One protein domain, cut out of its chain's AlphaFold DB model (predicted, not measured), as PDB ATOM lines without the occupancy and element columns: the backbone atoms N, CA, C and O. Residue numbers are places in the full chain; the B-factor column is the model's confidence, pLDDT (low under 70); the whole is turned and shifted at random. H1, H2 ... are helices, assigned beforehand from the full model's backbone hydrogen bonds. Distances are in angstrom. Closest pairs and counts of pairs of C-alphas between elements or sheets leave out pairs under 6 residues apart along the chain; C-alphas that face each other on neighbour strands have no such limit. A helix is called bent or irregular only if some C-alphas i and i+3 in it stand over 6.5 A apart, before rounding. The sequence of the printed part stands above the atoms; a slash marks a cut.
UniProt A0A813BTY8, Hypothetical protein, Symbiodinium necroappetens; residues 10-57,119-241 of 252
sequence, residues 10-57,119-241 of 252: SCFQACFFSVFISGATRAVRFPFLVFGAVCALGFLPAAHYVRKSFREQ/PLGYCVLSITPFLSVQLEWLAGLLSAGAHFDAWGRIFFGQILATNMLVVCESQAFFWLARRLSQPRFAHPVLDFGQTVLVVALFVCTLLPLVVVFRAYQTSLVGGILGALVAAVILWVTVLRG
ATOM      1  N   SER A  10      26.588  -7.742  33.461       56.22
ATOM      2  CA  SER A  10      25.760  -7.590  34.664       56.22
ATOM      3  C   SER A  10      24.742  -6.451  34.543       56.22
ATOM      4  O   SER A  10      23.582  -6.641  34.903       56.22
ATOM      5  N   CYS A  11      25.119  -5.300  33.972       57.06
ATOM      6  CA  CYS A  11      24.205  -4.167  33.781       57.06
ATOM      7  C   CYS A  11      23.063  -4.507  32.814       57.06
ATOM      8  O   CYS A  11      21.915  -4.116  33.026       57.06
ATOM      9  N   PHE A  12      23.360  -5.286  31.773       60.94
ATOM     10  CA  PHE A  12      22.356  -5.695  30.798       60.94
ATOM     11  C   PHE A  12      21.353  -6.700  31.388       60.94
ATOM     12  O   PHE A  12      20.142  -6.534  31.230       60.94
ATOM     13  N   GLN A  13      21.846  -7.707  32.120       61.59
ATOM     14  CA  GLN A  13      20.984  -8.659  32.828       61.59
ATOM     15  C   GLN A  13      20.120  -7.966  33.890       61.59
ATOM     16  O   GLN A  13      18.921  -8.231  33.958       61.59
ATOM     17  N   ALA A  14      20.692  -7.038  34.666       61.22
ATOM     18  CA  ALA A  14      19.959  -6.279  35.679       61.22
ATOM     19  C   ALA A  14      18.810  -5.458  35.070       61.22
ATOM     20  O   ALA A  14      17.695  -5.456  35.599       61.22
ATOM     21  N   CYS A  15      19.050  -4.820  33.921       61.88
ATOM     22  CA  CYS A  15      18.018  -4.098  33.187       61.88
ATOM     23  C   CYS A  15      16.913  -5.030  32.671       61.88
ATOM     24  O   CYS A  15      15.730  -4.760  32.863       61.88
ATOM     25  N   PHE A  16      17.262  -6.161  32.057       62.44
ATOM     26  CA  PHE A  16      16.260  -7.078  31.511       62.44
ATOM     27  C   PHE A  16      15.340  -7.669  32.602       62.44
ATOM     28  O   PHE A  16      14.136  -7.826  32.396       62.44
ATOM     29  N   PHE A  17      15.879  -7.928  33.796       61.78
ATOM     30  CA  PHE A  17      15.104  -8.438  34.931       61.78
ATOM     31  C   PHE A  17      14.187  -7.396  35.581       61.78
ATOM     32  O   PHE A  17      13.058  -7.732  35.952       61.78
ATOM     33  N   SER A  18      14.615  -6.134  35.691       60.31
ATOM     34  CA  SER A  18      13.784  -5.074  36.286       60.31
ATOM     35  C   SER A  18      12.513  -4.803  35.467       60.31
ATOM     36  O   SER A  18      11.439  -4.566  36.032       60.31
ATOM     37  N   VAL A  19      12.594  -4.955  34.143       58.44
ATOM     38  CA  VAL A  19      11.458  -4.924  33.201       58.44
ATOM     39  C   VAL A  19      10.479  -6.037  33.482       58.44
ATOM     40  O   VAL A  19       9.274  -5.802  33.562       58.44
ATOM     41  N   PHE A  20      10.998  -7.252  33.631       58.72
ATOM     42  CA  PHE A  20      10.183  -8.444  33.766       58.72
ATOM     43  C   PHE A  20       9.385  -8.430  35.076       58.72
ATOM     44  O   PHE A  20       8.186  -8.712  35.077       58.72
ATOM     45  N   ILE A  21      10.020  -8.000  36.172       60.91
ATOM     46  CA  ILE A  21       9.369  -7.838  37.478       60.91
ATOM     47  C   ILE A  21       8.305  -6.726  37.426       60.91
ATOM     48  O   ILE A  21       7.192  -6.913  37.919       60.91
ATOM     49  N   SER A  22       8.603  -5.597  36.777       55.25
ATOM     50  CA  SER A  22       7.685  -4.449  36.706       55.25
ATOM     51  C   SER A  22       6.478  -4.697  35.786       55.25
ATOM     52  O   SER A  22       5.357  -4.283  36.096       55.25
ATOM     53  N   GLY A  23       6.672  -5.423  34.679       49.28
ATOM     54  CA  GLY A  23       5.638  -5.732  33.682       49.28
ATOM     55  C   GLY A  23       4.531  -6.675  34.166       49.28
ATOM     56  O   GLY A  23       3.466  -6.748  33.551       49.28
ATOM     57  N   ALA A  24       4.732  -7.369  35.290       53.88
ATOM     58  CA  ALA A  24       3.695  -8.191  35.913       53.88
ATOM     59  C   ALA A  24       2.544  -7.353  36.507       53.88
ATOM     60  O   ALA A  24       1.445  -7.874  36.726       53.88
ATOM     61  N   THR A  25       2.761  -6.051  36.719       56.62
ATOM     62  CA  THR A  25       1.739  -5.120  37.204       56.62
ATOM     63  C   THR A  25       1.029  -4.444  36.020       56.62
ATOM     64  O   THR A  25       1.648  -3.836  35.151       56.62
ATOM     65  N   ARG A  26      -0.307  -4.562  35.939       59.19
ATOM     66  CA  ARG A  26      -1.118  -4.124  34.774       59.19
ATOM     67  C   ARG A  26      -1.040  -2.617  34.449       59.19
ATOM     68  O   ARG A  26      -1.548  -2.217  33.403       59.19
ATOM     69  N   ALA A  27      -0.439  -1.795  35.310       58.66
ATOM     70  CA  ALA A  27      -0.546  -0.336  35.278       58.66
ATOM     71  C   ALA A  27       0.527   0.397  34.442       58.66
ATOM     72  O   ALA A  27       0.384   1.591  34.210       58.66
ATOM     73  N   VAL A  28       1.575  -0.276  33.946       55.84
ATOM     74  CA  VAL A  28       2.746   0.405  33.343       55.84
ATOM     75  C   VAL A  28       3.169  -0.194  31.994       55.84
ATOM     76  O   VAL A  28       4.277  -0.687  31.813       55.84
ATOM     77  N   ARG A  29       2.280  -0.138  30.992       68.25
ATOM     78  CA  ARG A  29       2.569  -0.638  29.627       68.25
ATOM     79  C   ARG A  29       3.558   0.235  28.844       68.25
ATOM     80  O   ARG A  29       4.393  -0.292  28.119       68.25
ATOM     81  N   PHE A  30       3.472   1.561  28.978       72.12
ATOM     82  CA  PHE A  30       4.313   2.495  28.219       72.12
ATOM     83  C   PHE A  30       5.803   2.463  28.618       72.12
ATOM     84  O   PHE A  30       6.633   2.228  27.739       72.12
ATOM     85  N   PRO A  31       6.184   2.609  29.905       71.81
ATOM     86  CA  PRO A  31       7.597   2.552  30.293       71.81
ATOM     87  C   PRO A  31       8.228   1.180  30.023       71.81
ATOM     88  O   PRO A  31       9.415   1.110  29.730       71.81
ATOM     89  N   PHE A  32       7.436   0.103  30.027       68.12
ATOM     90  CA  PHE A  32       7.899  -1.238  29.670       68.12
ATOM     91  C   PHE A  32       8.339  -1.339  28.203       68.12
ATOM     92  O   PHE A  32       9.402  -1.887  27.921       68.12
ATOM     93  N   LEU A  33       7.555  -0.793  27.265       75.75
ATOM     94  CA  LEU A  33       7.909  -0.806  25.840       75.75
ATOM     95  C   LEU A  33       9.152   0.040  25.562       75.75
ATOM     96  O   LEU A  33      10.048  -0.407  24.849       75.75
ATOM     97  N   VAL A  34       9.222   1.237  26.155       77.25
ATOM     98  CA  VAL A  34      10.381   2.129  26.013       77.25
ATOM     99  C   VAL A  34      11.635   1.457  26.563       77.25
ATOM    100  O   VAL A  34      12.653   1.395  25.880       77.25
ATOM    101  N   PHE A  35      11.558   0.888  27.764       71.19
ATOM    102  CA  PHE A  35      12.699   0.212  28.365       71.19
ATOM    103  C   PHE A  35      13.098  -1.043  27.579       71.19
ATOM    104  O   PHE A  35      14.284  -1.265  27.331       71.19
ATOM    105  N   GLY A  36      12.128  -1.855  27.150       77.69
ATOM    106  CA  GLY A  36      12.379  -3.025  26.312       77.69
ATOM    107  C   GLY A  36      13.095  -2.651  25.014       77.69
ATOM    108  O   GLY A  36      14.050  -3.326  24.630       77.69
ATOM    109  N   ALA A  37      12.711  -1.535  24.387       81.56
ATOM    110  CA  ALA A  37      13.393  -1.001  23.213       81.56
ATOM    111  C   ALA A  37      14.829  -0.546  23.525       81.56
ATOM    112  O   ALA A  37      15.741  -0.887  22.775       81.56
ATOM    113  N   VAL A  38      15.057   0.151  24.645       79.12
ATOM    114  CA  VAL A  38      16.408   0.548  25.094       79.12
ATOM    115  C   VAL A  38      17.292  -0.679  25.339       79.12
ATOM    116  O   VAL A  38      18.440  -0.715  24.899       79.12
ATOM    117  N   CYS A  39      16.751  -1.723  25.969       79.38
ATOM    118  CA  CYS A  39      17.472  -2.979  26.152       79.38
ATOM    119  C   CYS A  39      17.762  -3.665  24.822       79.38
ATOM    120  O   CYS A  39      18.896  -4.057  24.576       79.38
ATOM    121  N   ALA A  40      16.780  -3.785  23.930       84.12
ATOM    122  CA  ALA A  40      17.002  -4.390  22.620       84.12
ATOM    123  C   ALA A  40      18.092  -3.645  21.830       84.12
ATOM    124  O   ALA A  40      18.953  -4.283  21.220       84.12
ATOM    125  N   LEU A  41      18.100  -2.309  21.908       87.50
ATOM    126  CA  LEU A  41      19.098  -1.455  21.271       87.50
ATOM    127  C   LEU A  41      20.515  -1.710  21.803       87.50
ATOM    128  O   LEU A  41      21.456  -1.706  21.017       87.50
ATOM    129  N   GLY A  42      20.677  -1.961  23.106       87.62
ATOM    130  CA  GLY A  42      21.972  -2.317  23.699       87.62
ATOM    131  C   GLY A  42      22.370  -3.781  23.477       87.62
ATOM    132  O   GLY A  42      23.543  -4.087  23.255       87.62
ATOM    133  N   PHE A  43      21.398  -4.696  23.494       87.31
ATOM    134  CA  PHE A  43      21.638  -6.133  23.387       87.31
ATOM    135  C   PHE A  43      22.079  -6.559  21.999       87.31
ATOM    136  O   PHE A  43      22.969  -7.393  21.865       87.31
ATOM    137  N   LEU A  44      21.445  -6.018  20.957       93.06
ATOM    138  CA  LEU A  44      21.694  -6.436  19.580       93.06
ATOM    139  C   LEU A  44      23.158  -6.213  19.158       93.06
ATOM    140  O   LEU A  44      23.771  -7.170  18.677       93.06
ATOM    141  N   PRO A  45      23.770  -5.030  19.378       93.44
ATOM    142  CA  PRO A  45      25.194  -4.820  19.121       93.44
ATOM    143  C   PRO A  45      26.086  -5.770  19.917       93.44
ATOM    144  O   PRO A  45      27.060  -6.293  19.382       93.44
ATOM    145  N   ALA A  46      25.743  -6.043  21.175       90.19
ATOM    146  CA  ALA A  46      26.522  -6.939  22.016       90.19
ATOM    147  C   ALA A  46      26.447  -8.394  21.558       90.19
ATOM    148  O   ALA A  46      27.468  -9.070  21.457       90.19
ATOM    149  N   ALA A  47      25.251  -8.866  21.211       93.31
ATOM    150  CA  ALA A  47      25.054 -10.182  20.626       93.31
ATOM    151  C   ALA A  47      25.782 -10.306  19.286       93.31
ATOM    152  O   ALA A  47      26.403 -11.335  19.017       93.31
ATOM    153  N   HIS A  48      25.775  -9.247  18.470       94.94
ATOM    154  CA  HIS A  48      26.561  -9.194  17.241       94.94
ATOM    155  C   HIS A  48      28.062  -9.298  17.527       94.94
ATOM    156  O   HIS A  48      28.748 -10.102  16.899       94.94
ATOM    157  N   TYR A  49      28.560  -8.552  18.512       94.06
ATOM    158  CA  TYR A  49      29.962  -8.583  18.914       94.06
ATOM    159  C   TYR A  49      30.390  -9.961  19.438       94.06
ATOM    160  O   TYR A  49      31.402 -10.496  18.993       94.06
ATOM    161  N   VAL A  50      29.603 -10.578  20.326       91.75
ATOM    162  CA  VAL A  50      29.868 -11.931  20.845       91.75
ATOM    163  C   VAL A  50      29.905 -12.952  19.705       91.75
ATOM    164  O   VAL A  50      30.833 -13.757  19.630       91.75
ATOM    165  N   ARG A  51      28.940 -12.892  18.777       94.94
ATOM    166  CA  ARG A  51      28.898 -13.766  17.596       94.94
ATOM    167  C   ARG A  51      30.132 -13.583  16.709       94.94
ATOM    168  O   ARG A  51      30.750 -14.571  16.317       94.94
ATOM    169  N   LYS A  52      30.523 -12.332  16.444       94.56
ATOM    170  CA  LYS A  52      31.732 -11.994  15.683       94.56
ATOM    171  C   LYS A  52      32.997 -12.506  16.374       94.56
ATOM    172  O   LYS A  52      33.844 -13.089  15.712       94.56
ATOM    173  N   SER A  53      33.092 -12.374  17.697       90.75
ATOM    174  CA  SER A  53      34.230 -12.890  18.460       90.75
ATOM    175  C   SER A  53      34.347 -14.414  18.360       90.75
ATOM    176  O   SER A  53      35.448 -14.925  18.171       90.75
ATOM    177  N   PHE A  54      33.232 -15.155  18.412       92.06
ATOM    178  CA  PHE A  54      33.261 -16.603  18.168       92.06
ATOM    179  C   PHE A  54      33.676 -16.951  16.737       92.06
ATOM    180  O   PHE A  54      34.393 -17.927  16.539       92.06
ATOM    181  N   ARG A  55      33.263 -16.150  15.749       94.38
ATOM    182  CA  ARG A  55      33.692 -16.330  14.359       94.38
ATOM    183  C   ARG A  55      35.200 -16.144  14.208       94.38
ATOM    184  O   ARG A  55      35.852 -17.020  13.662       94.38
ATOM    185  N   GLU A  56      35.752 -15.057  14.742       92.94
ATOM    186  CA  GLU A  56      37.196 -14.777  14.711       92.94
ATOM    187  C   GLU A  56      38.003 -15.894  15.395       92.94
ATOM    188  O   GLU A  56      39.058 -16.291  14.909       92.94
ATOM    189  N   GLN A  57      37.485 -16.459  16.494       90.19
ATOM    190  CA  GLN A  57      38.095 -17.628  17.135       90.19
ATOM    191  C   GLN A  57      38.103 -18.852  16.211       90.19
ATOM    192  O   GLN A  57      39.119 -19.534  16.109       90.19
ATOM    193  N   PRO A 119      33.144 -19.332  32.194       80.88
ATOM    194  CA  PRO A 119      33.240 -20.149  33.388       80.88
ATOM    195  C   PRO A 119      31.968 -19.956  34.197       80.88
ATOM    196  O   PRO A 119      31.492 -18.829  34.341       80.88
ATOM    197  N   LEU A 120      31.415 -21.042  34.740       83.50
ATOM    198  CA  LEU A 120      30.184 -20.975  35.529       83.50
ATOM    199  C   LEU A 120      30.306 -19.957  36.675       83.50
ATOM    200  O   LEU A 120      29.345 -19.256  36.968       83.50
ATOM    201  N   GLY A 121      31.513 -19.789  37.230       86.50
ATOM    202  CA  GLY A 121      31.816 -18.745  38.209       86.50
ATOM    203  C   GLY A 121      31.508 -17.323  37.725       86.50
ATOM    204  O   GLY A 121      30.975 -16.540  38.500       86.50
ATOM    205  N   TYR A 122      31.743 -16.994  36.450       85.69
ATOM    206  CA  TYR A 122      31.376 -15.683  35.900       85.69
ATOM    207  C   TYR A 122      29.870 -15.536  35.679       85.69
ATOM    208  O   TYR A 122      29.353 -14.442  35.882       85.69
ATOM    209  N   CYS A 123      29.156 -16.607  35.308       86.38
ATOM    210  CA  CYS A 123      27.686 -16.573  35.271       86.38
ATOM    211  C   CYS A 123      27.102 -16.348  36.670       86.38
ATOM    212  O   CYS A 123      26.179 -15.563  36.835       86.38
ATOM    213  N   VAL A 124      27.641 -17.030  37.684       87.75
ATOM    214  CA  VAL A 124      27.205 -16.848  39.074       87.75
ATOM    215  C   VAL A 124      27.543 -15.436  39.554       87.75
ATOM    216  O   VAL A 124      26.707 -14.776  40.160       87.75
ATOM    217  N   LEU A 125      28.732 -14.930  39.222       89.06
ATOM    218  CA  LEU A 125      29.133 -13.574  39.582       89.06
ATOM    219  C   LEU A 125      28.236 -12.511  38.928       89.06
ATOM    220  O   LEU A 125      27.931 -11.508  39.569       89.06
ATOM    221  N   SER A 126      27.787 -12.726  37.685       84.81
ATOM    222  CA  SER A 126      26.931 -11.763  36.982       84.81
ATOM    223  C   SER A 126      25.513 -11.681  37.554       84.81
ATOM    224  O   SER A 126      24.886 -10.628  37.438       84.81
ATOM    225  N   ILE A 127      25.025 -12.739  38.217       89.19
ATOM    226  CA  ILE A 127      23.709 -12.751  38.882       89.19
ATOM    227  C   ILE A 127      23.753 -12.276  40.341       89.19
ATOM    228  O   ILE A 127      22.704 -11.977  40.907       89.19
ATOM    229  N   THR A 128      24.933 -12.152  40.954       90.19
ATOM    230  CA  THR A 128      25.102 -11.683  42.341       90.19
ATOM    231  C   THR A 128      24.313 -10.414  42.695       90.19
ATOM    232  O   THR A 128      23.623 -10.448  43.715       90.19
ATOM    233  N   PRO A 129      24.337  -9.312  41.910       89.19
ATOM    234  CA  PRO A 129      23.578  -8.107  42.265       89.19
ATOM    235  C   PRO A 129      22.061  -8.332  42.251       89.19
ATOM    236  O   PRO A 129      21.315  -7.670  42.967       89.19
ATOM    237  N   PHE A 130      21.582  -9.275  41.443       85.81
ATOM    238  CA  PHE A 130      20.171  -9.629  41.430       85.81
ATOM    239  C   PHE A 130      19.812 -10.475  42.651       85.81
ATOM    240  O   PHE A 130      18.835 -10.192  43.345       85.81
ATOM    241  N   LEU A 131      20.650 -11.464  42.960       91.44
ATOM    242  CA  LEU A 131      20.498 -12.298  44.141       91.44
ATOM    243  C   LEU A 131      20.509 -11.463  45.432       91.44
ATOM    244  O   LEU A 131      19.701 -11.727  46.319       91.44
ATOM    245  N   SER A 132      21.349 -10.427  45.534       93.44
ATOM    246  CA  SER A 132      21.394  -9.568  46.726       93.44
ATOM    247  C   SER A 132      20.076  -8.834  46.975       93.44
ATOM    248  O   SER A 132      19.584  -8.852  48.100       93.44
ATOM    249  N   VAL A 133      19.455  -8.267  45.934       90.44
ATOM    250  CA  VAL A 133      18.146  -7.591  46.052       90.44
ATOM    251  C   VAL A 133      17.057  -8.575  46.487       90.44
ATOM    252  O   VAL A 133      16.214  -8.261  47.326       90.44
ATOM    253  N   GLN A 134      17.072  -9.797  45.951       93.25
ATOM    254  CA  GLN A 134      16.097 -10.818  46.333       93.25
ATOM    255  C   GLN A 134      16.272 -11.293  47.779       93.25
ATOM    256  O   GLN A 134      15.283 -11.537  48.471       93.25
ATOM    257  N   LEU A 135      17.520 -11.434  48.232       95.56
ATOM    258  CA  LEU A 135      17.829 -11.803  49.611       95.56
ATOM    259  C   LEU A 135      17.406 -10.706  50.590       95.56
ATOM    260  O   LEU A 135      16.892 -11.028  51.657       95.56
ATOM    261  N   GLU A 136      17.550  -9.435  50.218       96.44
ATOM    262  CA  GLU A 136      17.048  -8.308  51.008       96.44
ATOM    263  C   GLU A 136      15.519  -8.358  51.155       96.44
ATOM    264  O   GLU A 136      14.992  -8.249  52.263       96.44
ATOM    265  N   TRP A 137      14.789  -8.618  50.064       93.75
ATOM    266  CA  TRP A 137      13.334  -8.808  50.119       93.75
ATOM    267  C   TRP A 137      12.927  -9.994  50.996       93.75
ATOM    268  O   TRP A 137      11.986  -9.888  51.787       93.75
ATOM    269  N   LEU A 138      13.635 -11.121  50.881       96.44
ATOM    270  CA  LEU A 138      13.398 -12.287  51.725       96.44
ATOM    271  C   LEU A 138      13.648 -11.962  53.204       96.44
ATOM    272  O   LEU A 138      12.832 -12.327  54.049       96.44
ATOM    273  N   ALA A 139      14.737 -11.255  53.513       97.75
ATOM    274  CA  ALA A 139      15.056 -10.819  54.866       97.75
ATOM    275  C   ALA A 139      13.944  -9.931  55.439       97.75
ATOM    276  O   ALA A 139      13.491 -10.179  56.552       97.75
ATOM    277  N   GLY A 140      13.423  -8.979  54.657       97.19
ATOM    278  CA  GLY A 140      12.289  -8.144  55.058       97.19
ATOM    279  C   GLY A 140      11.032  -8.952  55.406       97.19
ATOM    280  O   GLY A 140      10.406  -8.702  56.436       97.19
ATOM    281  N   LEU A 141      10.683  -9.963  54.599       96.62
ATOM    282  CA  LEU A 141       9.548 -10.855  54.879       96.62
ATOM    283  C   LEU A 141       9.750 -11.675  56.158       96.62
ATOM    284  O   LEU A 141       8.815 -11.834  56.943       96.62
ATOM    285  N   LEU A 142      10.963 -12.185  56.371       97.94
ATOM    286  CA  LEU A 142      11.308 -12.941  57.573       97.94
ATOM    287  C   LEU A 142      11.257 -12.053  58.822       97.94
ATOM    288  O   LEU A 142      10.654 -12.441  59.820       97.94
ATOM    289  N   SER A 143      11.814 -10.841  58.755       97.94
ATOM    290  CA  SER A 143      11.767  -9.863  59.849       97.94
ATOM    291  C   SER A 143      10.347  -9.397  60.167       97.94
ATOM    292  O   SER A 143      10.046  -9.113  61.322       97.94
ATOM    293  N   ALA A 144       9.456  -9.365  59.175       98.19
ATOM    294  CA  ALA A 144       8.039  -9.069  59.369       98.19
ATOM    295  C   ALA A 144       7.237 -10.244  59.967       98.19
ATOM    296  O   ALA A 144       6.032 -10.110  60.173       98.19
ATOM    297  N   GLY A 145       7.865 -11.399  60.222       97.81
ATOM    298  CA  GLY A 145       7.180 -12.583  60.745       97.81
ATOM    299  C   GLY A 145       6.200 -13.204  59.746       97.81
ATOM    300  O   GLY A 145       5.194 -13.785  60.152       97.81
ATOM    301  N   ALA A 146       6.454 -13.063  58.440       97.88
ATOM    302  CA  ALA A 146       5.569 -13.601  57.415       97.88
ATOM    303  C   ALA A 146       5.429 -15.131  57.527       97.88
ATOM    304  O   ALA A 146       6.380 -15.848  57.848       97.88
ATOM    305  N   HIS A 147       4.242 -15.650  57.203       97.94
ATOM    306  CA  HIS A 147       3.998 -17.093  57.176       97.94
ATOM    307  C   HIS A 147       4.922 -17.815  56.181       97.94
ATOM    308  O   HIS A 147       5.295 -17.260  55.146       97.94
ATOM    309  N   PHE A 148       5.222 -19.091  56.464       97.38
ATOM    310  CA  PHE A 148       6.062 -19.958  55.622       97.38
ATOM    311  C   PHE A 148       5.657 -19.955  54.147       97.38
ATOM    312  O   PHE A 148       6.509 -19.900  53.268       97.38
ATOM    313  N   ASP A 149       4.355 -19.964  53.874       97.19
ATOM    314  CA  ASP A 149       3.839 -19.938  52.509       97.19
ATOM    315  C   ASP A 149       4.271 -18.670  51.747       97.19
ATOM    316  O   ASP A 149       4.623 -18.744  50.573       97.19
ATOM    317  N   ALA A 150       4.333 -17.514  52.416       96.06
ATOM    318  CA  ALA A 150       4.715 -16.253  51.790       96.06
ATOM    319  C   ALA A 150       6.216 -16.208  51.461       96.06
ATOM    320  O   ALA A 150       6.588 -16.018  50.301       96.06
ATOM    321  N   TRP A 151       7.089 -16.411  52.453       97.50
ATOM    322  CA  TRP A 151       8.535 -16.340  52.213       97.50
ATOM    323  C   TRP A 151       9.062 -17.561  51.445       97.50
ATOM    324  O   TRP A 151       9.993 -17.430  50.651       97.50
ATOM    325  N   GLY A 152       8.433 -18.731  51.598       97.44
ATOM    326  CA  GLY A 152       8.785 -19.953  50.877       97.44
ATOM    327  C   GLY A 152       8.585 -19.823  49.365       97.44
ATOM    328  O   GLY A 152       9.451 -20.239  48.596       97.44
ATOM    329  N   ARG A 153       7.500 -19.174  48.915       96.69
ATOM    330  CA  ARG A 153       7.269 -18.884  47.484       96.69
ATOM    331  C   ARG A 153       8.402 -18.054  46.883       96.69
ATOM    332  O   ARG A 153       8.874 -18.369  45.791       96.69
ATOM    333  N   ILE A 154       8.853 -17.029  47.607       95.25
ATOM    334  CA  ILE A 154       9.965 -16.167  47.187       95.25
ATOM    335  C   ILE A 154      11.272 -16.959  47.167       95.25
ATOM    336  O   ILE A 154      11.992 -16.925  46.173       95.25
ATOM    337  N   PHE A 155      11.558 -17.732  48.213       97.44
ATOM    338  CA  PHE A 155      12.788 -18.514  48.288       97.44
ATOM    339  C   PHE A 155      12.895 -19.561  47.168       97.44
ATOM    340  O   PHE A 155      13.865 -19.568  46.410       97.44
ATOM    341  N   PHE A 156      11.892 -20.426  47.006       97.94
ATOM    342  CA  PHE A 156      11.961 -21.493  46.005       97.94
ATOM    343  C   PHE A 156      11.770 -20.970  44.577       97.94
ATOM    344  O   PHE A 156      12.542 -21.319  43.687       97.94
ATOM    345  N   GLY A 157      10.774 -20.116  44.343       95.25
ATOM    346  CA  GLY A 157      10.465 -19.631  42.998       95.25
ATOM    347  C   GLY A 157      11.397 -18.518  42.527       95.25
ATOM    348  O   GLY A 157      12.023 -18.613  41.467       95.25
ATOM    349  N   GLN A 158      11.501 -17.447  43.309       92.69
ATOM    350  CA  GLN A 158      12.225 -16.251  42.887       92.69
ATOM    351  C   GLN A 158      13.734 -16.372  43.117       92.69
ATOM    352  O   GLN A 158      14.500 -15.999  42.235       92.69
ATOM    353  N   ILE A 159      14.182 -16.925  44.247       95.44
ATOM    354  CA  ILE A 159      15.617 -17.069  44.515       95.44
ATOM    355  C   ILE A 159      16.179 -18.310  43.824       95.44
ATOM    356  O   ILE A 159      17.040 -18.181  42.962       95.44
ATOM    357  N   LEU A 160      15.703 -19.514  44.132       96.31
ATOM    358  CA  LEU A 160      16.317 -20.720  43.568       96.31
ATOM    359  C   LEU A 160      16.003 -20.894  42.077       96.31
ATOM    360  O   LEU A 160      16.915 -20.867  41.249       96.31
ATOM    361  N   ALA A 161      14.726 -21.046  41.717       96.06
ATOM    362  CA  ALA A 161      14.348 -21.412  40.353       96.06
ATOM    363  C   ALA A 161      14.767 -20.355  39.320       96.06
ATOM    364  O   ALA A 161      15.387 -20.683  38.310       96.06
ATOM    365  N   THR A 162      14.465 -19.082  39.587       92.94
ATOM    366  CA  THR A 162      14.765 -17.986  38.654       92.94
ATOM    367  C   THR A 162      16.271 -17.837  38.438       92.94
ATOM    368  O   THR A 162      16.693 -17.835  37.287       92.94
ATOM    369  N   ASN A 163      17.105 -17.790  39.491       93.62
ATOM    370  CA  ASN A 163      18.561 -17.652  39.316       93.62
ATOM    371  C   ASN A 163      19.180 -18.845  38.572       93.62
ATOM    372  O   ASN A 163      20.035 -18.648  37.709       93.62
ATOM    373  N   MET A 164      18.727 -20.074  38.847       94.94
ATOM    374  CA  MET A 164      19.178 -21.253  38.099       94.94
ATOM    375  C   MET A 164      18.821 -21.148  36.611       94.94
ATOM    376  O   MET A 164      19.661 -21.436  35.757       94.94
ATOM    377  N   LEU A 165      17.603 -20.695  36.290       93.94
ATOM    378  CA  LEU A 165      17.184 -20.471  34.906       93.94
ATOM    379  C   LEU A 165      17.984 -19.357  34.231       93.94
ATOM    380  O   LEU A 165      18.399 -19.557  33.096       93.94
ATOM    381  N   VAL A 166      18.298 -18.256  34.922       91.56
ATOM    382  CA  VAL A 166      19.153 -17.187  34.366       91.56
ATOM    383  C   VAL A 166      20.508 -17.740  33.939       91.56
ATOM    384  O   VAL A 166      20.989 -17.445  32.846       91.56
ATOM    385  N   VAL A 167      21.126 -18.581  34.776       91.81
ATOM    386  CA  VAL A 167      22.405 -19.225  34.444       91.81
ATOM    387  C   VAL A 167      22.257 -20.110  33.201       91.81
ATOM    388  O   VAL A 167      23.116 -20.071  32.314       91.81
ATOM    389  N   CYS A 168      21.163 -20.871  33.101       92.19
ATOM    390  CA  CYS A 168      20.866 -21.698  31.928       92.19
ATOM    391  C   CYS A 168      20.658 -20.854  30.662       92.19
ATOM    392  O   CYS A 168      21.177 -21.200  29.603       92.19
ATOM    393  N   GLU A 169      19.939 -19.740  30.767       91.19
ATOM    394  CA  GLU A 169      19.680 -18.800  29.676       91.19
ATOM    395  C   GLU A 169      20.973 -18.153  29.181       91.19
ATOM    396  O   GLU A 169      21.223 -18.126  27.976       91.19
ATOM    397  N   SER A 170      21.849 -17.706  30.087       90.06
ATOM    398  CA  SER A 170      23.172 -17.195  29.713       90.06
ATOM    399  C   SER A 170      23.968 -18.237  28.926       90.06
ATOM    400  O   SER A 170      24.528 -17.926  27.875       90.06
ATOM    401  N   GLN A 171      23.977 -19.495  29.378       90.12
ATOM    402  CA  GLN A 171      24.638 -20.579  28.649       90.12
ATOM    403  C   GLN A 171      23.996 -20.834  27.279       90.12
ATOM    404  O   GLN A 171      24.714 -20.992  26.290       90.12
ATOM    405  N   ALA A 172      22.663 -20.841  27.203       91.69
ATOM    406  CA  ALA A 172      21.923 -21.022  25.958       91.69
ATOM    407  C   ALA A 172      22.224 -19.903  24.950       91.69
ATOM    408  O   ALA A 172      22.434 -20.186  23.772       91.69
ATOM    409  N   PHE A 173      22.325 -18.653  25.409       92.69
ATOM    410  CA  PHE A 173      22.714 -17.513  24.584       92.69
ATOM    411  C   PHE A 173      24.103 -17.697  23.969       92.69
ATOM    412  O   PHE A 173      24.244 -17.629  22.747       92.69
ATOM    413  N   PHE A 174      25.126 -17.980  24.785       91.19
ATOM    414  CA  PHE A 174      26.482 -18.195  24.270       91.19
ATOM    415  C   PHE A 174      26.553 -19.409  23.345       91.19
ATOM    416  O   PHE A 174      27.259 -19.376  22.336       91.19
ATOM    417  N   TRP A 175      25.792 -20.464  23.645       91.75
ATOM    418  CA  TRP A 175      25.684 -21.631  22.778       91.75
ATOM    419  C   TRP A 175      25.060 -21.283  21.419       91.75
ATOM    420  O   TRP A 175      25.623 -21.657  20.391       91.75
ATOM    421  N   LEU A 176      23.955 -20.527  21.388       93.50
ATOM    422  CA  LEU A 176      23.311 -20.062  20.152       93.50
ATOM    423  C   LEU A 176      24.227 -19.134  19.349       93.50
ATOM    424  O   LEU A 176      24.391 -19.328  18.144       93.50
ATOM    425  N   ALA A 177      24.853 -18.158  20.013       95.00
ATOM    426  CA  ALA A 177      25.768 -17.206  19.391       95.00
ATOM    427  C   ALA A 177      26.974 -17.913  18.764       95.00
ATOM    428  O   ALA A 177      27.360 -17.585  17.645       95.00
ATOM    429  N   ARG A 178      27.527 -18.924  19.443       92.94
ATOM    430  CA  ARG A 178      28.588 -19.765  18.886       92.94
ATOM    431  C   ARG A 178      28.080 -20.646  17.750       92.94
ATOM    432  O   ARG A 178      28.727 -20.746  16.723       92.94
ATOM    433  N   ARG A 179      26.917 -21.289  17.889       94.00
ATOM    434  CA  ARG A 179      26.379 -22.192  16.855       94.00
ATOM    435  C   ARG A 179      26.056 -21.466  15.546       94.00
ATOM    436  O   ARG A 179      26.088 -22.090  14.487       94.00
ATOM    437  N   LEU A 180      25.725 -20.180  15.626       95.62
ATOM    438  CA  LEU A 180      25.383 -19.316  14.496       95.62
ATOM    439  C   LEU A 180      26.475 -18.268  14.200       95.62
ATOM    440  O   LEU A 180      26.196 -17.276  13.530       95.62
ATOM    441  N   SER A 181      27.709 -18.473  14.677       95.44
ATOM    442  CA  SER A 181      28.865 -17.592  14.429       95.44
ATOM    443  C   SER A 181      29.236 -17.509  12.946       95.44
ATOM    444  O   SER A 181      29.537 -16.427  12.441       95.44
ATOM    445  N   GLN A 182      29.172 -18.645  12.249       95.56
ATOM    446  CA  GLN A 182      29.551 -18.773  10.849       95.56
ATOM    447  C   GLN A 182      28.585 -17.990   9.942       95.56
ATOM    448  O   GLN A 182      27.378 -18.288   9.918       95.56
ATOM    449  N   PRO A 183      29.085 -17.001   9.178       91.06
ATOM    450  CA  PRO A 183      28.255 -16.179   8.318       91.06
ATOM    451  C   PRO A 183      27.734 -17.055   7.179       91.06
ATOM    452  O   PRO A 183      28.500 -17.618   6.404       91.06
ATOM    453  N   ARG A 184      26.409 -17.183   7.067       93.94
ATOM    454  CA  ARG A 184      25.798 -17.891   5.921       93.94
ATOM    455  C   ARG A 184      25.657 -16.989   4.701       93.94
ATOM    456  O   ARG A 184      25.343 -17.469   3.619       93.94
ATOM    457  N   PHE A 185      25.855 -15.687   4.887       93.81
ATOM    458  CA  PHE A 185      25.665 -14.667   3.871       93.81
ATOM    459  C   PHE A 185      26.898 -13.765   3.824       93.81
ATOM    460  O   PHE A 185      27.383 -13.337   4.866       93.81
ATOM    461  N   ALA A 186      27.374 -13.444   2.620       92.12
ATOM    462  CA  ALA A 186      28.519 -12.551   2.433       92.12
ATOM    463  C   ALA A 186      28.178 -11.069   2.697       92.12
ATOM    464  O   ALA A 186      29.059 -10.268   2.992       92.12
ATOM    465  N   HIS A 187      26.898 -10.687   2.586       96.25
ATOM    466  CA  HIS A 187      26.479  -9.293   2.713       96.25
ATOM    467  C   HIS A 187      26.351  -8.859   4.192       96.25
ATOM    468  O   HIS A 187      25.622  -9.519   4.942       96.25
ATOM    469  N   PRO A 188      26.937  -7.719   4.617       93.06
ATOM    470  CA  PRO A 188      26.940  -7.278   6.022       93.06
ATOM    471  C   PRO A 188      25.549  -7.144   6.659       93.06
ATOM    472  O   PRO A 188      25.348  -7.495   7.819       93.06
ATOM    473  N   VAL A 189      24.555  -6.680   5.894       94.81
ATOM    474  CA  VAL A 189      23.171  -6.534   6.387       94.81
ATOM    475  C   VAL A 189      22.539  -7.892   6.716       94.81
ATOM    476  O   VAL A 189      21.832  -8.025   7.713       94.81
ATOM    477  N   LEU A 190      22.815  -8.923   5.911       95.25
ATOM    478  CA  LEU A 190      22.291 -10.269   6.152       95.25
ATOM    479  C   LEU A 190      23.000 -10.943   7.336       95.25
ATOM    480  O   LEU A 190      22.365 -11.676   8.091       95.25
ATOM    481  N   ASP A 191      24.284 -10.638   7.546       94.06
ATOM    482  CA  ASP A 191      25.033 -11.054   8.735       94.06
ATOM    483  C   ASP A 191      24.428 -10.447  10.019       94.06
ATOM    484  O   ASP A 191      24.261 -11.135  11.031       94.06
ATOM    485  N   PHE A 192      23.983  -9.187   9.979       95.12
ATOM    486  CA  PHE A 192      23.217  -8.600  11.085       95.12
ATOM    487  C   PHE A 192      21.855  -9.290  11.283       95.12
ATOM    488  O   PHE A 192      21.460  -9.566  12.417       95.12
ATOM    489  N   GLY A 193      21.173  -9.663  10.196       96.06
ATOM    490  CA  GLY A 193      19.938 -10.455  10.248       96.06
ATOM    491  C   GLY A 193      20.099 -11.786  10.997       96.06
ATOM    492  O   GLY A 193      19.212 -12.180  11.754       96.06
ATOM    493  N   GLN A 194      21.255 -12.449  10.883       96.06
ATOM    494  CA  GLN A 194      21.551 -13.645  11.683       96.06
ATOM    495  C   GLN A 194      21.649 -13.344  13.181       96.06
ATOM    496  O   GLN A 194      21.187 -14.145  13.992       96.06
ATOM    497  N   THR A 195      22.205 -12.193  13.567       96.12
ATOM    498  CA  THR A 195      22.204 -11.765  14.972       96.12
ATOM    499  C   THR A 195      20.779 -11.537  15.474       96.12
ATOM    500  O   THR A 195      20.451 -11.982  16.572       96.12
ATOM    501  N   VAL A 196      19.911 -10.904  14.676       95.81
ATOM    502  CA  VAL A 196      18.492 -10.731  15.034       95.81
ATOM    503  C   VAL A 196      17.820 -12.088  15.252       95.81
ATOM    504  O   VAL A 196      17.099 -12.257  16.231       95.81
ATOM    505  N   LEU A 197      18.113 -13.082  14.405       96.19
ATOM    506  CA  LEU A 197      17.621 -14.448  14.584       96.19
ATOM    507  C   LEU A 197      18.136 -15.093  15.882       96.19
ATOM    508  O   LEU A 197      17.347 -15.704  16.598       96.19
ATOM    509  N   VAL A 198      19.425 -14.946  16.214       95.44
ATOM    510  CA  VAL A 198      19.994 -15.429  17.491       95.44
ATOM    511  C   VAL A 198      19.239 -14.824  18.674       95.44
ATOM    512  O   VAL A 198      18.851 -15.553  19.585       95.44
ATOM    513  N   VAL A 199      18.995 -13.512  18.648       93.62
ATOM    514  CA  VAL A 199      18.256 -12.816  19.709       93.62
ATOM    515  C   VAL A 199      16.800 -13.274  19.765       93.62
ATOM    516  O   VAL A 199      16.301 -13.531  20.853       93.62
ATOM    517  N   ALA A 200      16.127 -13.447  18.626       93.50
ATOM    518  CA  ALA A 200      14.754 -13.948  18.587       93.50
ATOM    519  C   ALA A 200      14.643 -15.362  19.183       93.50
ATOM    520  O   ALA A 200      13.779 -15.612  20.021       93.50
ATOM    521  N   LEU A 201      15.556 -16.269  18.815       94.56
ATOM    522  CA  LEU A 201      15.625 -17.613  19.392       94.56
ATOM    523  C   LEU A 201      15.923 -17.567  20.894       94.56
ATOM    524  O   LEU A 201      15.289 -18.288  21.660       94.56
ATOM    525  N   PHE A 202      16.836 -16.695  21.323       92.12
ATOM    526  CA  PHE A 202      17.120 -16.480  22.738       92.12
ATOM    527  C   PHE A 202      15.884 -15.978  23.500       92.12
ATOM    528  O   PHE A 202      15.566 -16.517  24.555       92.12
ATOM    529  N   VAL A 203      15.111 -15.039  22.948       89.31
ATOM    530  CA  VAL A 203      13.850 -14.584  23.557       89.31
ATOM    531  C   VAL A 203      12.859 -15.741  23.731       89.31
ATOM    532  O   VAL A 203      12.207 -15.831  24.769       89.31
ATOM    533  N   CYS A 204      12.780 -16.681  22.783       89.31
ATOM    534  CA  CYS A 204      11.964 -17.888  22.956       89.31
ATOM    535  C   CYS A 204      12.450 -18.774  24.118       89.31
ATOM    536  O   CYS A 204      11.630 -19.421  24.769       89.31
ATOM    537  N   THR A 205      13.754 -18.786  24.418       89.38
ATOM    538  CA  THR A 205      14.291 -19.526  25.575       89.38
ATOM    539  C   THR A 205      13.914 -18.921  26.927       89.38
ATOM    540  O   THR A 205      14.066 -19.612  27.925       89.38
ATOM    541  N   LEU A 206      13.348 -17.706  26.964       87.69
ATOM    542  CA  LEU A 206      12.868 -17.044  28.187       87.69
ATOM    543  C   LEU A 206      11.459 -17.497  28.616       87.69
ATOM    544  O   LEU A 206      10.977 -17.139  29.690       87.69
ATOM    545  N   LEU A 207      10.752 -18.276  27.791       89.75
ATOM    546  CA  LEU A 207       9.407 -18.766  28.123       89.75
ATOM    547  C   LEU A 207       9.340 -19.569  29.443       89.75
ATOM    548  O   LEU A 207       8.410 -19.330  30.216       89.75
ATOM    549  N   PRO A 208      10.289 -20.472  29.765       92.06
ATOM    550  CA  PRO A 208      10.312 -21.175  31.047       92.06
ATOM    551  C   PRO A 208      10.380 -20.225  32.247       92.06
ATOM    552  O   PRO A 208       9.721 -20.479  33.255       92.06
ATOM    553  N   LEU A 209      11.102 -19.107  32.126       90.25
ATOM    554  CA  LEU A 209      11.175 -18.077  33.163       90.25
ATOM    555  C   LEU A 209       9.795 -17.475  33.447       90.25
ATOM    556  O   LEU A 209       9.397 -17.358  34.603       90.25
ATOM    557  N   VAL A 210       9.022 -17.168  32.394       89.25
ATOM    558  CA  VAL A 210       7.637 -16.678  32.513       89.25
ATOM    559  C   VAL A 210       6.767 -17.696  33.254       89.25
ATOM    560  O   VAL A 210       5.983 -17.323  34.129       89.25
ATOM    561  N   VAL A 211       6.901 -18.979  32.912       93.25
ATOM    562  CA  VAL A 211       6.122 -20.065  33.520       93.25
ATOM    563  C   VAL A 211       6.458 -20.211  35.001       93.25
ATOM    564  O   VAL A 211       5.542 -20.223  35.822       93.25
ATOM    565  N   VAL A 212       7.745 -20.254  35.362       93.12
ATOM    566  CA  VAL A 212       8.185 -20.320  36.764       93.12
ATOM    567  C   VAL A 212       7.706 -19.099  37.539       93.12
ATOM    568  O   VAL A 212       7.169 -19.249  38.637       93.12
ATOM    569  N   PHE A 213       7.820 -17.909  36.945       90.56
ATOM    570  CA  PHE A 213       7.372 -16.670  37.565       90.56
ATOM    571  C   PHE A 213       5.878 -16.703  37.901       90.56
ATOM    572  O   PHE A 213       5.465 -16.392  39.017       90.56
ATOM    573  N   ARG A 214       5.047 -17.153  36.956       92.12
ATOM    574  CA  ARG A 214       3.608 -17.334  37.190       92.12
ATOM    575  C   ARG A 214       3.326 -18.421  38.223       92.12
ATOM    576  O   ARG A 214       2.464 -18.227  39.078       92.12
ATOM    577  N   ALA A 215       4.043 -19.540  38.168       94.75
ATOM    578  CA  ALA A 215       3.826 -20.673  39.058       94.75
ATOM    579  C   ALA A 215       4.018 -20.285  40.533       94.75
ATOM    580  O   ALA A 215       3.118 -20.529  41.340       94.75
ATOM    581  N   TYR A 216       5.124 -19.617  40.884       94.94
ATOM    582  CA  TYR A 216       5.398 -19.267  42.286       94.94
ATOM    583  C   TYR A 216       4.480 -18.164  42.831       94.94
ATOM    584  O   TYR A 216       4.199 -18.136  44.030       94.94
ATOM    585  N   GLN A 217       3.971 -17.275  41.966       93.56
ATOM    586  CA  GLN A 217       2.984 -16.270  42.374       93.56
ATOM    587  C   GLN A 217       1.660 -16.910  42.805       93.56
ATOM    588  O   GLN A 217       0.995 -16.406  43.710       93.56
ATOM    589  N   THR A 218       1.278 -18.028  42.183       94.88
ATOM    590  CA  THR A 218       0.009 -18.706  42.492       94.88
ATOM    591  C   THR A 218       0.087 -19.597  43.729       94.88
ATOM    592  O   THR A 218      -0.847 -19.602  44.529       94.88
ATOM    593  N   SER A 219       1.181 -20.341  43.915       97.25
ATOM    594  CA  SER A 219       1.292 -21.330  44.993       97.25
ATOM    595  C   SER A 219       2.740 -21.646  45.370       97.25
ATOM    596  O   SER A 219       3.643 -21.603  44.532       97.25
ATOM    597  N   LEU A 220       2.952 -22.052  46.627       97.19
ATOM    598  CA  LEU A 220       4.240 -22.572  47.098       97.19
ATOM    599  C   LEU A 220       4.667 -23.836  46.345       97.19
ATOM    600  O   LEU A 220       5.829 -23.959  45.963       97.19
ATOM    601  N   VAL A 221       3.724 -24.747  46.083       97.94
ATOM    602  CA  VAL A 221       3.981 -25.978  45.320       97.94
ATOM    603  C   VAL A 221       4.524 -25.646  43.928       97.94
ATOM    604  O   VAL A 221       5.496 -26.259  43.493       97.94
ATOM    605  N   GLY A 222       3.969 -24.625  43.265       96.44
ATOM    606  CA  GLY A 222       4.480 -24.126  41.988       96.44
ATOM    607  C   GLY A 222       5.924 -23.623  42.074       96.44
ATOM    608  O   GLY A 222       6.726 -23.925  41.192       96.44
ATOM    609  N   GLY A 223       6.282 -22.921  43.155       96.12
ATOM    610  CA  GLY A 223       7.660 -22.488  43.414       96.12
ATOM    611  C   GLY A 223       8.634 -23.656  43.600       96.12
ATOM    612  O   GLY A 223       9.698 -23.669  42.983       96.12
ATOM    613  N   ILE A 224       8.256 -24.665  44.392       97.75
ATOM    614  CA  ILE A 224       9.079 -25.862  44.640       97.75
ATOM    615  C   ILE A 224       9.283 -26.662  43.347       97.75
ATOM    616  O   ILE A 224      10.415 -26.998  43.001       97.75
ATOM    617  N   LEU A 225       8.207 -26.937  42.603       97.62
ATOM    618  CA  LEU A 225       8.294 -27.661  41.332       97.62
ATOM    619  C   LEU A 225       9.131 -26.894  40.303       97.62
ATOM    620  O   LEU A 225       9.962 -27.495  39.625       97.62
ATOM    621  N   GLY A 226       8.966 -25.571  40.224       96.44
ATOM    622  CA  GLY A 226       9.790 -24.714  39.374       96.44
ATOM    623  C   GLY A 226      11.280 -24.822  39.707       96.44
ATOM    624  O   GLY A 226      12.094 -24.966  38.797       96.44
ATOM    625  N   ALA A 227      11.638 -24.825  40.996       97.25
ATOM    626  CA  ALA A 227      13.024 -24.973  41.443       97.25
ATOM    627  C   ALA A 227      13.613 -26.338  41.074       97.25
ATOM    628  O   ALA A 227      14.739 -26.405  40.585       97.25
ATOM    629  N   LEU A 228      12.846 -27.419  41.245       97.62
ATOM    630  CA  LEU A 228      13.276 -28.765  40.860       97.62
ATOM    631  C   LEU A 228      13.507 -28.874  39.348       97.62
ATOM    632  O   LEU A 228      14.538 -29.387  38.919       97.62
ATOM    633  N   VAL A 229      12.586 -28.348  38.536       96.69
ATOM    634  CA  VAL A 229      12.734 -28.330  37.073       96.69
ATOM    635  C   VAL A 229      13.957 -27.507  36.662       96.69
ATOM    636  O   VAL A 229      14.758 -27.972  35.853       96.69
ATOM    637  N   ALA A 230      14.146 -26.321  37.247       96.19
ATOM    638  CA  ALA A 230      15.305 -25.475  36.978       96.19
ATOM    639  C   ALA A 230      16.627 -26.164  37.355       96.19
ATOM    640  O   ALA A 230      17.581 -26.121  36.577       96.19
ATOM    641  N   ALA A 231      16.670 -26.861  38.493       96.31
ATOM    642  CA  ALA A 231      17.833 -27.631  38.923       96.31
ATOM    643  C   ALA A 231      18.161 -28.773  37.948       96.31
ATOM    644  O   ALA A 231      19.325 -28.972  37.609       96.31
ATOM    645  N   VAL A 232      17.147 -29.488  37.445       96.25
ATOM    646  CA  VAL A 232      17.335 -30.541  36.433       96.25
ATOM    647  C   VAL A 232      17.851 -29.959  35.117       96.25
ATOM    648  O   VAL A 232      18.780 -30.516  34.533       96.25
ATOM    649  N   ILE A 233      17.299 -28.833  34.653       94.38
ATOM    650  CA  ILE A 233      17.780 -28.156  33.439       94.38
ATOM    651  C   ILE A 233      19.245 -27.754  33.616       94.38
ATOM    652  O   ILE A 233      20.065 -28.110  32.772       94.38
ATOM    653  N   LEU A 234      19.581 -27.093  34.728       92.81
ATOM    654  CA  LEU A 234      20.944 -26.665  35.032       92.81
ATOM    655  C   LEU A 234      21.909 -27.851  35.101       92.81
ATOM    656  O   LEU A 234      22.999 -27.805  34.538       92.81
ATOM    657  N   TRP A 235      21.502 -28.940  35.749       93.00
ATOM    658  CA  TRP A 235      22.286 -30.170  35.804       93.00
ATOM    659  C   TRP A 235      22.569 -30.717  34.402       93.00
ATOM    660  O   TRP A 235      23.715 -31.011  34.060       93.00
ATOM    661  N   VAL A 236      21.546 -30.799  33.547       91.88
ATOM    662  CA  VAL A 236      21.687 -31.288  32.169       91.88
ATOM    663  C   VAL A 236      22.574 -30.367  31.328       91.88
ATOM    664  O   VAL A 236      23.405 -30.875  30.568       91.88
ATOM    665  N   THR A 237      22.433 -29.043  31.438       88.19
ATOM    666  CA  THR A 237      23.246 -28.091  30.663       88.19
ATOM    667  C   THR A 237      24.702 -28.093  31.117       88.19
ATOM    668  O   THR A 237      25.596 -28.158  30.271       88.19
ATOM    669  N   VAL A 238      24.957 -28.121  32.429       86.81
ATOM    670  CA  VAL A 238      26.312 -28.163  32.997       86.81
ATOM    671  C   VAL A 238      27.009 -29.478  32.653       86.81
ATOM    672  O   VAL A 238      28.129 -29.456  32.143       86.81
ATOM    673  N   LEU A 239      26.344 -30.625  32.836       83.69
ATOM    674  CA  LEU A 239      26.946 -31.922  32.517       83.69
ATOM    675  C   LEU A 239      27.221 -32.095  31.021       83.69
ATOM    676  O   LEU A 239      28.278 -32.596  30.640       83.69
ATOM    677  N   ARG A 240      26.297 -31.678  30.145       81.50
ATOM    678  CA  ARG A 240      26.527 -31.743  28.689       81.50
ATOM    679  C   ARG A 240      27.582 -30.740  28.224       81.50
ATOM    680  O   ARG A 240      28.247 -30.985  27.219       81.50
ATOM    681  N   GLY A 241      27.747 -29.637  28.950       69.81
ATOM    682  CA  GLY A 241      28.714 -28.582  28.667       69.81
ATOM    683  C   GLY A 241      30.177 -28.968  28.903       69.81
ATOM    684  O   GLY A 241      31.053 -28.257  28.414       69.81
TER     685      GLY A 241
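This is residues 10 to 57 and 119 to 241 of the 252 residues of the protein "Hypothetical protein" of Symbiodinium necroappetens (UniProt A0A813BTY8). What is the main picture? The long helix H4 is the core, with H3 along one side of it, H6 and H7 along another, and H5 packing on its last part. The hairpin of H1 and H2 slants over this body: H2 crosses H5 at a steep tilt of 62 degrees and meets the last part of H4 with residues 47 to 55, H1 packs on H3 with residues 10 to 14, and residues 25 to 30 stick out. What is it made of? The 171 printed residues, with seven named helices, H1 to H7 in chain order, and no named strand, are all helix in class. The whole is compact, with a radius of gyration of the C-alphas of 17.7 A and spans of 61, 41 and 23 A.

Which helix is the hub? H4, residues 148 to 179, touches five helices. H7, residues 220 to 241, touches it the same way at a shallow tilt of 27 degrees, the closest C-alphas being Ala 161 and Ala 227, 4.0 A apart. H3, residues 120 to 143, forms a hairpin with H4 at a shallow tilt of 16 degrees, with C-alphas 123 and 167 closest at 6.0 A. Where are H5 and H6? H6, residues 207 to 218, touches residues 153 to 165 of H4, opposite ways at 2 degrees, closest at C-alphas 216 and 157, 5.1 A. H5, residues 188 to 205, forms a hairpin with H4, touching its residues 169 to 177 alone, closest at C-alphas 202 and 173, 6.0 A. How do H1 and H2 join? H2, residues 29 to 57, touches H4 with residues 47 to 55 alone at a steep tilt of 43 degrees, closest at C-alphas 51 and 177, 5.0 A. H1, residues 10 to 23, touches H3, closest at C-alphas 10 and 126, 4.9 A. H1, H2, H3, H4, H6 and H7 are an up and down bundle, each running against the one before it in the chain. Are the backbones whole? Every O i to N i+4 pair is within hydrogen-bond range in H1, H5, H6 and H7, against 23 of 25 in H2, 17 of 20 in H3 and 24 of 28 in H4.

How long are the helices? H4 measures 43.8 A, H2 41.3 A, H3 32.5 A, H7 31.2 A and H5 26.3 A. Where are the anchors? H1 begins at C-alpha 10, (25.760, -7.590, 34.664), and H7 ends at C-alpha 241, (28.714, -28.582, 28.667). Is any helix irregular? H3 is, with C-alphas 126 and 129 7.2 A apart and a kink of 50 degrees near residue 129.

How large is it? The two C-alphas farthest apart, Gly 145 and Ala 186, are 62.1 A apart. Is it cut? Residues 58 to 118 are not printed, and C-alphas 57 and 119 are 17.1 A apart; of the links printed whole, none is long. Where is confidence low? The model's pLDDT is under 70 at residues 10 to 29, 32 and 241.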